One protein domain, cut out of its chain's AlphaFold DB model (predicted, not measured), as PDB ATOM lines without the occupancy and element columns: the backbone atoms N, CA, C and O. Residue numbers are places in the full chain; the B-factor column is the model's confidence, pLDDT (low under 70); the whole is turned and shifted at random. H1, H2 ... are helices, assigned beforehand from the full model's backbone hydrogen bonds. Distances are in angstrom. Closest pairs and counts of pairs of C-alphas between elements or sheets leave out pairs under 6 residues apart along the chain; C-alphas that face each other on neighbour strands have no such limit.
ATOM      1  N   VAL A   7      93.133 110.818 123.228       92.47
ATOM      2  CA  VAL A   7      92.962 111.205 121.815       92.47
ATOM      3  C   VAL A   7      93.253 112.694 121.613       92.47
ATOM      4  O   VAL A   7      93.965 113.050 120.674       92.47
ATOM      5  N   ALA A   8      92.780 113.561 122.513       90.42
ATOM      6  CA  ALA A   8      93.077 114.991 122.457       90.42
ATOM      7  C   ALA A   8      94.587 115.272 122.585       90.42
ATOM      8  O   ALA A   8      95.139 116.040 121.797       90.42
ATOM      9  N   VAL A   9      95.274 114.609 123.522       93.70
ATOM     10  CA  VAL A   9      96.730 114.747 123.705       93.70
ATOM     11  C   VAL A   9      97.502 114.274 122.469       93.70
ATOM     12  O   VAL A   9      98.407 114.973 122.021       93.70
ATOM     13  N   VAL A  10      97.128 113.137 121.871       93.35
ATOM     14  CA  VAL A  10      97.746 112.640 120.627       93.35
ATOM     15  C   VAL A  10      97.513 113.607 119.462       93.35
ATOM     16  O   VAL A  10      98.421 113.821 118.657       93.35
ATOM     17  N   GLY A  11      96.336 114.236 119.389       90.38
ATOM     18  CA  GLY A  11      96.044 115.287 118.414       90.38
ATOM     19  C   GLY A  11      96.988 116.484 118.554       90.38
ATOM     20  O   GLY A  11      97.616 116.891 117.578       90.38
ATOM     21  N   ILE A  12      97.166 116.991 119.780       92.29
ATOM     22  CA  ILE A  12      98.091 118.099 120.080       92.29
ATOM     23  C   ILE A  12      99.539 117.711 119.754       92.29
ATOM     24  O   ILE A  12     100.262 118.491 119.139       92.29
ATOM     25  N   GLN A  13      99.967 116.497 120.109       89.77
ATOM     26  CA  GLN A  13     101.313 116.007 119.794       89.77
ATOM     27  C   GLN A  13     101.546 115.854 118.290       89.77
ATOM     28  O   GLN A  13     102.630 116.166 117.806       89.77
ATOM     29  N   THR A  14     100.543 115.381 117.547       89.25
ATOM     30  CA  THR A  14     100.612 115.282 116.085       89.25
ATOM     31  C   THR A  14     100.741 116.670 115.461       89.25
ATOM     32  O   THR A  14     101.617 116.871 114.625       89.25
ATOM     33  N   LEU A  15      99.950 117.647 115.921       88.83
ATOM     34  CA  LEU A  15     100.073 119.043 115.489       88.83
ATOM     35  C   LEU A  15     101.434 119.649 115.849       88.83
ATOM     36  O   LEU A  15     101.985 120.398 115.055       88.83
ATOM     37  N   GLY A  16     102.021 119.285 116.992       88.15
ATOM     38  CA  GLY A  16     103.358 119.738 117.390       88.15
ATOM     39  C   GLY A  16     104.495 119.282 116.465       88.15
ATOM     40  O   GLY A  16     105.585 119.838 116.537       88.15
ATOM     41  N   LYS A  17     104.252 118.293 115.593       84.46
ATOM     42  CA  LYS A  17     105.205 117.834 114.567       84.46
ATOM     43  C   LYS A  17     105.006 118.514 113.211       84.46
ATOM     44  O   LYS A  17     105.798 118.281 112.304       84.46
ATOM     45  N   VAL A  18     103.935 119.290 113.041       82.09
ATOM     46  CA  VAL A  18     103.649 119.993 111.789       82.09
ATOM     47  C   VAL A  18     104.571 121.200 111.674       82.09
ATOM     48  O   VAL A  18     104.694 121.992 112.607       82.09
ATOM     49  N   ASP A  19     105.186 121.365 110.507       76.58
ATOM     50  CA  ASP A  19     105.960 122.560 110.201       76.58
ATOM     51  C   ASP A  19     105.026 123.758 109.959       76.58
ATOM     52  O   ASP A  19     104.446 123.924 108.882       76.58
ATOM     53  N   PHE A  20     104.860 124.593 110.986       77.50
ATOM     54  CA  PHE A  20     104.090 125.836 110.908       77.50
ATOM     55  C   PHE A  20     104.864 127.004 110.291       77.50
ATOM     56  O   PHE A  20     104.302 128.095 110.175       77.50
ATOM     57  N   THR A  21     106.125 126.814 109.885       63.97
ATOM     58  CA  THR A  21     106.790 127.809 109.035       63.97
ATOM     59  C   THR A  21     106.126 127.867 107.655       63.97
ATOM     60  O   THR A  21     106.071 128.937 107.050       63.97
ATOM     61  N   ASP A  22     105.494 126.774 107.207       71.53
ATOM     62  CA  ASP A  22     104.614 126.774 106.041       71.53
ATOM     63  C   ASP A  22     103.237 127.378 106.371       71.53
ATOM     64  O   ASP A  22     102.407 126.798 107.080       71.53
ATOM     65  N   HIS A  23     102.955 128.544 105.786       72.57
ATOM     66  CA  HIS A  23     101.695 129.267 105.960       72.57
ATOM     67  C   HIS A  23     100.466 128.418 105.582       72.57
ATOM     68  O   HIS A  23      99.388 128.586 106.161       72.57
ATOM     69  N   ARG A  24     100.594 127.484 104.635       79.94
ATOM     70  CA  ARG A  24      99.479 126.625 104.211       79.94
ATOM     71  C   ARG A  24      99.032 125.721 105.352       79.94
ATOM     72  O   ARG A  24      97.836 125.628 105.613       79.94
ATOM     73  N   ASN A  25      99.982 125.145 106.091       86.05
ATOM     74  CA  ASN A  25      99.696 124.333 107.274       86.05
ATOM     75  C   ASN A  25      98.969 125.152 108.345       86.05
ATOM     76  O   ASN A  25      97.980 124.689 108.914       86.05
ATOM     77  N   LEU A  26      99.404 126.397 108.572       87.40
ATOM     78  CA  LEU A  26      98.745 127.299 109.515       87.40
ATOM     79  C   LEU A  26      97.316 127.648 109.069       87.40
ATOM     80  O   LEU A  26      96.407 127.579 109.896       87.40
ATOM     81  N   ILE A  27      97.077 127.968 107.789       87.49
ATOM     82  CA  ILE A  27      95.720 128.239 107.266       87.49
ATOM     83  C   ILE A  27      94.828 127.014 107.428       87.49
ATOM     84  O   ILE A  27      93.698 127.162 107.888       87.49
ATOM     85  N   ILE A  28      95.321 125.823 107.070       90.76
ATOM     86  CA  ILE A  28      94.568 124.571 107.200       90.76
ATOM     87  C   ILE A  28      94.116 124.405 108.651       90.76
ATOM     88  O   ILE A  28      92.924 124.283 108.911       90.76
ATOM     89  N   VAL A  29      95.046 124.477 109.608       92.42
ATOM     90  CA  VAL A  29      94.726 124.277 111.027       92.42
ATOM     91  C   VAL A  29      93.796 125.370 111.555       92.42
ATOM     92  O   VAL A  29      92.780 125.055 112.170       92.42
ATOM     93  N   THR A  30      94.106 126.644 111.310       93.07
ATOM     94  CA  THR A  30      93.322 127.771 111.844       93.07
ATOM     95  C   THR A  30      91.919 127.841 111.254       93.07
ATOM     96  O   THR A  30      90.965 128.027 112.003       93.07
ATOM     97  N   THR A  31      91.765 127.630 109.946       92.90
ATOM     98  CA  THR A  31      90.459 127.671 109.270       92.90
ATOM     99  C   THR A  31      89.596 126.486 109.682       92.90
ATOM    100  O   THR A  31      88.435 126.664 110.045       92.90
ATOM    101  N   SER A  32      90.163 125.277 109.705       94.42
ATOM    102  CA  SER A  32      89.443 124.080 110.145       94.42
ATOM    103  C   SER A  32      89.025 124.156 111.606       94.42
ATOM    104  O   SER A  32      87.902 123.782 111.943       94.42
ATOM    105  N   LEU A  33      89.897 124.674 112.475       93.69
ATOM    106  CA  LEU A  33      89.580 124.872 113.884       93.69
ATOM    107  C   LEU A  33      88.519 125.962 114.077       93.69
ATOM    108  O   LEU A  33      87.595 125.769 114.862       93.69
ATOM    109  N   ALA A  34      88.608 127.075 113.343       92.83
ATOM    110  CA  ALA A  34      87.608 128.139 113.388       92.83
ATOM    111  C   ALA A  34      86.225 127.629 112.960       92.83
ATOM    112  O   ALA A  34      85.249 127.867 113.666       92.83
ATOM    113  N   LEU A  35      86.141 126.864 111.865       91.30
ATOM    114  CA  LEU A  35      84.891 126.249 111.405       91.30
ATOM    115  C   LEU A  35      84.339 125.231 112.413       91.30
ATOM    116  O   LEU A  35      83.139 125.222 112.688       91.30
ATOM    117  N   ALA A  36      85.210 124.411 113.009       90.85
ATOM    118  CA  ALA A  36      84.827 123.449 114.039       90.85
ATOM    119  C   ALA A  36      84.235 124.130 115.282       90.85
ATOM    120  O   ALA A  36      83.187 123.717 115.788       90.85
ATOM    121  N   LEU A  37      84.889 125.192 115.762       92.01
ATOM    122  CA  LEU A  37      84.435 125.972 116.913       92.01
ATOM    123  C   LEU A  37      83.159 126.755 116.600       92.01
ATOM    124  O   LEU A  37      82.278 126.835 117.455       92.01
ATOM    125  N   TRP A  38      83.035 127.279 115.379       88.73
ATOM    126  CA  TRP A  38      81.848 127.994 114.924       88.73
ATOM    127  C   TRP A  38      80.601 127.111 114.990       88.73
ATOM    128  O   TRP A  38      79.643 127.461 115.674       88.73
ATOM    129  N   VAL A  39      80.636 125.927 114.367       85.73
ATOM    130  CA  VAL A  39      79.492 124.995 114.363       85.73
ATOM    131  C   VAL A  39      79.196 124.446 115.758       85.73
ATOM    132  O   VAL A  39      78.038 124.279 116.119       85.73
ATOM    133  N   THR A  40      80.227 124.216 116.576       87.32
ATOM    134  CA  THR A  40      80.030 123.782 117.971       87.32
ATOM    135  C   THR A  40      79.345 124.856 118.821       87.32
ATOM    136  O   THR A  40      78.578 124.525 119.720       87.32
ATOM    137  N   SER A  41      79.619 126.135 118.548       87.60
ATOM    138  CA  SER A  41      79.051 127.262 119.300       87.60
ATOM    139  C   SER A  41      77.657 127.665 118.808       87.60
ATOM    140  O   SER A  41      76.861 128.163 119.599       87.60
ATOM    141  N   TYR A  42      77.364 127.442 117.522       86.54
ATOM    142  CA  TYR A  42      76.109 127.815 116.862       86.54
ATOM    143  C   TYR A  42      75.510 126.622 116.092       86.54
ATOM    144  O   TYR A  42      75.589 126.581 114.860       86.54
ATOM    145  N   PRO A  43      74.911 125.639 116.793       78.74
ATOM    146  CA  PRO A  43      74.375 124.427 116.170       78.74
ATOM    147  C   PRO A  43      73.190 124.695 115.228       78.74
ATOM    148  O   PRO A  43      73.021 123.954 114.265       78.74
ATOM    149  N   ASP A  44      72.442 125.788 115.427       78.23
ATOM    150  CA  ASP A  44      71.303 126.189 114.580       78.23
ATOM    151  C   ASP A  44      71.690 126.350 113.097       78.23
ATOM    152  O   ASP A  44      70.876 126.159 112.195       78.23
ATOM    153  N   VAL A  45      72.960 126.669 112.816       73.05
ATOM    154  CA  VAL A  45      73.476 126.779 111.443       73.05
ATOM    155  C   VAL A  45      73.398 125.429 110.720       73.05
ATOM    156  O   VAL A  45      73.117 125.394 109.521       73.05
ATOM    157  N   ALA A  46      73.600 124.318 111.436       66.07
ATOM    158  CA  ALA A  46      73.519 122.976 110.869       66.07
ATOM    159  C   ALA A  46      72.075 122.567 110.536       66.07
ATOM    160  O   ALA A  46      71.875 121.831 109.580       66.07
ATOM    161  N   GLU A  47      71.068 123.088 111.247       69.01
ATOM    162  CA  GLU A  47      69.651 122.752 111.005       69.01
ATOM    163  C   GLU A  47      69.114 123.305 109.673       69.01
ATOM    164  O   GLU A  47      68.104 122.835 109.155       69.01
ATOM    165  N   SER A  48      69.795 124.302 109.100       71.65
ATOM    166  CA  SER A  48      69.414 124.934 107.830       71.65
ATOM    167  C   SER A  48      69.962 124.229 106.577       71.65
ATOM    168  O   SER A  48      69.729 124.691 105.455       71.65
ATOM    169  N   MET A  49      70.697 123.126 106.741       69.01
ATOM    170  CA  MET A  49      71.349 122.397 105.650       69.01
ATOM    171  C   MET A  49      70.410 121.342 105.016       69.01
ATOM    172  O   MET A  49      69.484 120.847 105.653       69.01
ATOM    173  N   PRO A  50      70.585 120.999 103.722       71.74
ATOM    174  CA  PRO A  50      69.752 119.998 103.057       71.74
ATOM    175  C   PRO A  50      70.024 118.566 103.552       71.74
ATOM    176  O   PRO A  50      71.164 118.184 103.829       71.74
ATOM    177  N   LEU A  51      68.965 117.743 103.555       63.52
ATOM    178  CA  LEU A  51      68.984 116.322 103.934       63.52
ATOM    179  C   LEU A  51      70.136 115.563 103.246       63.52
ATOM    180  O   LEU A  51      70.173 115.433 102.022       63.52
ATOM    181  N   GLY A  52      71.066 115.047 104.055       65.52
ATOM    182  CA  GLY A  52      72.266 114.314 103.628       65.52
ATOM    183  C   GLY A  52      73.578 115.025 103.976       65.52
ATOM    184  O   GLY A  52      74.572 114.356 104.254       65.52
ATOM    185  N   VAL A  53      73.572 116.361 104.041       66.50
ATOM    186  CA  VAL A  53      74.735 117.170 104.450       66.50
ATOM    187  C   VAL A  53      74.884 117.167 105.975       66.50
ATOM    188  O   VAL A  53      76.000 117.038 106.476       66.50
ATOM    189  N   ASP A  54      73.772 117.159 106.716       68.46
ATOM    190  CA  ASP A  54      73.737 117.103 108.187       68.46
ATOM    191  C   ASP A  54      74.562 115.951 108.769       68.46
ATOM    192  O   ASP A  54      75.177 116.089 109.820       68.46
ATOM    193  N   LEU A  55      74.630 114.805 108.082       69.25
ATOM    194  CA  LEU A  55      75.386 113.649 108.567       69.25
ATOM    195  C   LEU A  55      76.901 113.910 108.589       69.25
ATOM    196  O   LEU A  55      77.606 113.427 109.473       69.25
ATOM    197  N   ILE A  56      77.404 114.673 107.616       67.85
ATOM    198  CA  ILE A  56      78.829 114.994 107.479       67.85
ATOM    199  C   ILE A  56      79.166 116.277 108.254       67.85
ATOM    200  O   ILE A  56      80.260 116.390 108.800       67.85
ATOM    201  N   PHE A  57      78.232 117.225 108.346       69.58
ATOM    202  CA  PHE A  57      78.455 118.556 108.920       69.58
ATOM    203  C   PHE A  57      77.818 118.764 110.303       69.58
ATOM    204  O   PHE A  57      78.018 119.810 110.914       69.58
ATOM    205  N   GLY A  58      77.111 117.768 110.838       69.74
ATOM    206  CA  GLY A  58      76.370 117.860 112.101       69.74
ATOM    207  C   GLY A  58      77.228 117.861 113.369       69.74
ATOM    208  O   GLY A  58      76.691 117.988 114.464       69.74
ATOM    209  N   SER A  59      78.554 117.723 113.258       81.70
ATOM    210  CA  SER A  59      79.466 117.907 114.391       81.70
ATOM    211  C   SER A  59      80.625 118.829 114.024       81.70
ATOM    212  O   SER A  59      81.189 118.729 112.929       81.70
ATOM    213  N   GLY A  60      81.031 119.685 114.969       82.91
ATOM    214  CA  GLY A  60      82.203 120.554 114.821       82.91
ATOM    215  C   GLY A  60      83.479 119.784 114.461       82.91
ATOM    216  O   GLY A  60      84.295 120.249 113.669       82.91
ATOM    217  N   ILE A  61      83.626 118.559 114.974       86.31
ATOM    218  CA  ILE A  61      84.766 117.686 114.666       86.31
ATOM    219  C   ILE A  61      84.757 117.291 113.181       86.31
ATOM    220  O   ILE A  61      85.784 117.401 112.511       86.31
ATOM    221  N   SER A  62      83.605 116.867 112.657       86.61
ATOM    222  CA  SER A  62      83.475 116.414 111.269       86.61
ATOM    223  C   SER A  62      83.705 117.549 110.269       86.61
ATOM    224  O   SER A  62      84.489 117.380 109.336       86.61
ATOM    225  N   ILE A  63      83.102 118.727 110.486       87.84
ATOM    226  CA  ILE A  63      83.311 119.887 109.601       87.84
ATOM    227  C   ILE A  63      84.767 120.359 109.623       87.84
ATOM    228  O   ILE A  63      85.326 120.650 108.568       87.84
ATOM    229  N   GLY A  64      85.413 120.369 110.797       90.23
ATOM    230  CA  GLY A  64      86.831 120.701 110.915       90.23
ATOM    231  C   GLY A  64      87.716 119.723 110.143       90.23
ATOM    232  O   GLY A  64      88.615 120.144 109.414       90.23
ATOM    233  N   ALA A  65      87.435 118.421 110.238       90.89
ATOM    234  CA  ALA A  65      88.162 117.393 109.498       90.89
ATOM    235  C   ALA A  65      87.965 117.517 107.978       90.89
ATOM    236  O   ALA A  65      88.944 117.495 107.233       90.89
ATOM    237  N   VAL A  66      86.727 117.709 107.509       90.25
ATOM    238  CA  VAL A  66      86.427 117.905 106.079       90.25
ATOM    239  C   VAL A  66      87.108 119.163 105.551       90.25
ATOM    240  O   VAL A  66      87.776 119.100 104.520       90.25
ATOM    241  N   ALA A  67      87.016 120.280 106.276       91.29
ATOM    242  CA  ALA A  67      87.718 121.510 105.924       91.29
ATOM    243  C   ALA A  67      89.234 121.285 105.849       91.29
ATOM    244  O   ALA A  67      89.871 121.751 104.908       91.29
ATOM    245  N   ALA A  68      89.808 120.511 106.781       92.49
ATOM    246  CA  ALA A  68      91.242 120.237 106.792       92.49
ATOM    247  C   ALA A  68      91.668 119.413 105.572       92.49
ATOM    248  O   ALA A  68      92.668 119.739 104.940       92.49
ATOM    249  N   ILE A  69      90.891 118.388 105.209       91.29
ATOM    250  CA  ILE A  69      91.147 117.541 104.036       91.29
ATOM    251  C   ILE A  69      91.015 118.353 102.745       91.29
ATOM    252  O   ILE A  69      91.908 118.307 101.904       91.29
ATOM    253  N   VAL A  70      89.933 119.123 102.589       90.96
ATOM    254  CA  VAL A  70      89.702 119.942 101.389       90.96
ATOM    255  C   VAL A  70      90.803 120.985 101.237       90.96
ATOM    256  O   VAL A  70      91.401 121.083 100.168       90.96
ATOM    257  N   LEU A  71      91.127 121.720 102.303       88.97
ATOM    258  CA  LEU A  71      92.208 122.701 102.272       88.97
ATOM    259  C   LEU A  71      93.563 122.032 102.024       88.97
ATOM    260  O   LEU A  71      94.362 122.577 101.274       88.97
ATOM    261  N   ASN A  72      93.824 120.845 102.582       87.76
ATOM    262  CA  ASN A  72      95.051 120.100 102.305       87.76
ATOM    263  C   ASN A  72      95.157 119.698 100.825       87.76
ATOM    264  O   ASN A  72      96.210 119.886 100.222       87.76
ATOM    265  N   ILE A  73      94.075 119.218 100.209       87.06
ATOM    266  CA  ILE A  73      94.046 118.901  98.775       87.06
ATOM    267  C   ILE A  73      94.279 120.170  97.949       87.06
ATOM    268  O   ILE A  73      95.147 120.186  97.080       87.06
ATOM    269  N   VAL A  74      93.567 121.257  98.245       83.78
ATOM    270  CA  VAL A  74      93.748 122.532  97.538       83.78
ATOM    271  C   VAL A  74      95.200 123.006  97.662       83.78
ATOM    272  O   VAL A  74      95.864 123.244  96.655       83.78
ATOM    273  N   PHE A  75      95.750 123.055  98.871       79.28
ATOM    274  CA  PHE A  75      97.089 123.592  99.098       79.28
ATOM    275  C   PHE A  75      98.239 122.676  98.692       79.28
ATOM    276  O   PHE A  75      99.297 123.199  98.366       79.28
ATOM    277  N   PHE A  76      98.097 121.352  98.728       75.57
ATOM    278  CA  PHE A  76      99.213 120.436  98.450       75.57
ATOM    279  C   PHE A  76      99.059 119.649  97.153       75.57
ATOM    280  O   PHE A  76     100.068 119.224  96.603       75.57
ATOM    281  N   HIS A  77      97.843 119.495  96.629       72.63
ATOM    282  CA  HIS A  77      97.599 118.721  95.410       72.63
ATOM    283  C   HIS A  77      97.218 119.577  94.194       72.63
ATOM    284  O   HIS A  77      97.434 119.119  93.077       72.63
ATOM    285  N   THR A  78      96.696 120.804  94.358       67.31
ATOM    286  CA  THR A  78      96.228 121.604  93.198       67.31
ATOM    287  C   THR A  78      97.230 122.609  92.621       67.31
ATOM    288  O   THR A  78      96.928 123.219  91.600       67.31
ATOM    289  N   GLY A  79      98.444 122.740  93.177       57.03
ATOM    290  CA  GLY A  79      99.510 123.502  92.497       57.03
ATOM    291  C   GLY A  79     100.527 124.246  93.360       57.03
ATOM    292  O   GLY A  79     101.207 125.128  92.849       57.03
TER     293      GLY A  79
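This is residues 7 to 79 of the 269 residues of the protein "OHCU decarboxylase family protein" of Mycobacterium ulcerans str. Harvey (UniProt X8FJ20). What does the model look like at first sight? Two long helices, H2 and H5, lie side by side and run opposite ways; at one end of the pair the short helices H3 and H4 lie on the loop that leads from the one to the other. Near the other end of the pair, where H2 begins, a short link leads back to H1, of which residues 7 to 14 stick out as a free arm. What is it made of, and how large is it? The printed part has 73 residues with five named helices, H1, H2, H3, H4 and H5 in that order along the chain, and no named strand, and its class is all helix. It is only just compact, close to loose, with a radius of gyration of the C-alphas of 13.5 A, and its flat outline spans 38 by 32 by 16 A.

Where does the longest helix run? H2 holds residues 23 to 41 and goes from C-alpha 23 at (101.695, 129.267, 105.960) to C-alpha 41 at (79.051, 127.262, 119.300), a length of 26.4 A. Where is the other long helix? H5 holds residues 60 to 77, is 24.8 A long from first to last C-alpha, and ends with C-alpha 77 at (97.599, 118.721, 95.410). Where are the three shorter helices? H1 holds residues 7 to 15, begins with C-alpha 7 at (92.962, 111.205, 121.815) and is 12.3 A long. H3 holds residues 44 to 47, and H4 holds residues 54 to 57.

How do H2 and H5 stand to each other? They touch, with 30 pairs of C-alphas within 8 A, and the closest C-alphas are those of Ala 36 and Gly 60, 4.0 A apart. Their lines stand at a shallow tilt of 21 degrees, and they run opposite ways. How do the two short helices join this pair? H3 is close to H2 but not clearly touching it, the closest C-alphas being those of Val 39 and Val 45, 6.9 A apart, and H3 and H4 only just touch, with 3 pairs of C-alphas within 8 A, the closest those of Ala 46 and Asp 54 at 6.5 A. H4 and H5 touch only at the corner by their link, and only just, with 3 pairs, the closest C-alphas being those of Phe 57 and Ile 63 at 5.1 A; H5 does so with residues 62 to 63 alone. Which parts stay apart? H1 touches no helix and is apart from H2, H3, H4 and H5. H3 and H5 are apart, and H2 and H4 are only just apart, with their closest C-alphas 8.5 A from each other. What do the helices' backbone N and O atoms show? In H1, H2 and H5 every O i to N i+4 pair is within hydrogen-bond range. H3 and H4 are too short for such a pair; the one O i to N i+3 pair is within range in H3 and not in H4.

How far does the whole reach? The two C-alphas farthest apart are those of Thr 21 and Leu 51, at 39.8 A, and the C-alphas of Val 7 and Gly 79 are 32.5 A apart. Is there a cut, and how long are the links? The printed part has no cut. The links H2 to H3 and H4 to H5 are tight, those from H1 to H2 and from H3 to H4 are short, and no link is long. Where is confidence low? The mean pLDDT of the printed part is 82.4, and 14 residues are under 70: residue 21, residues 46 to 47, residue 49, residues 51 to 58 and residues 78 to 79.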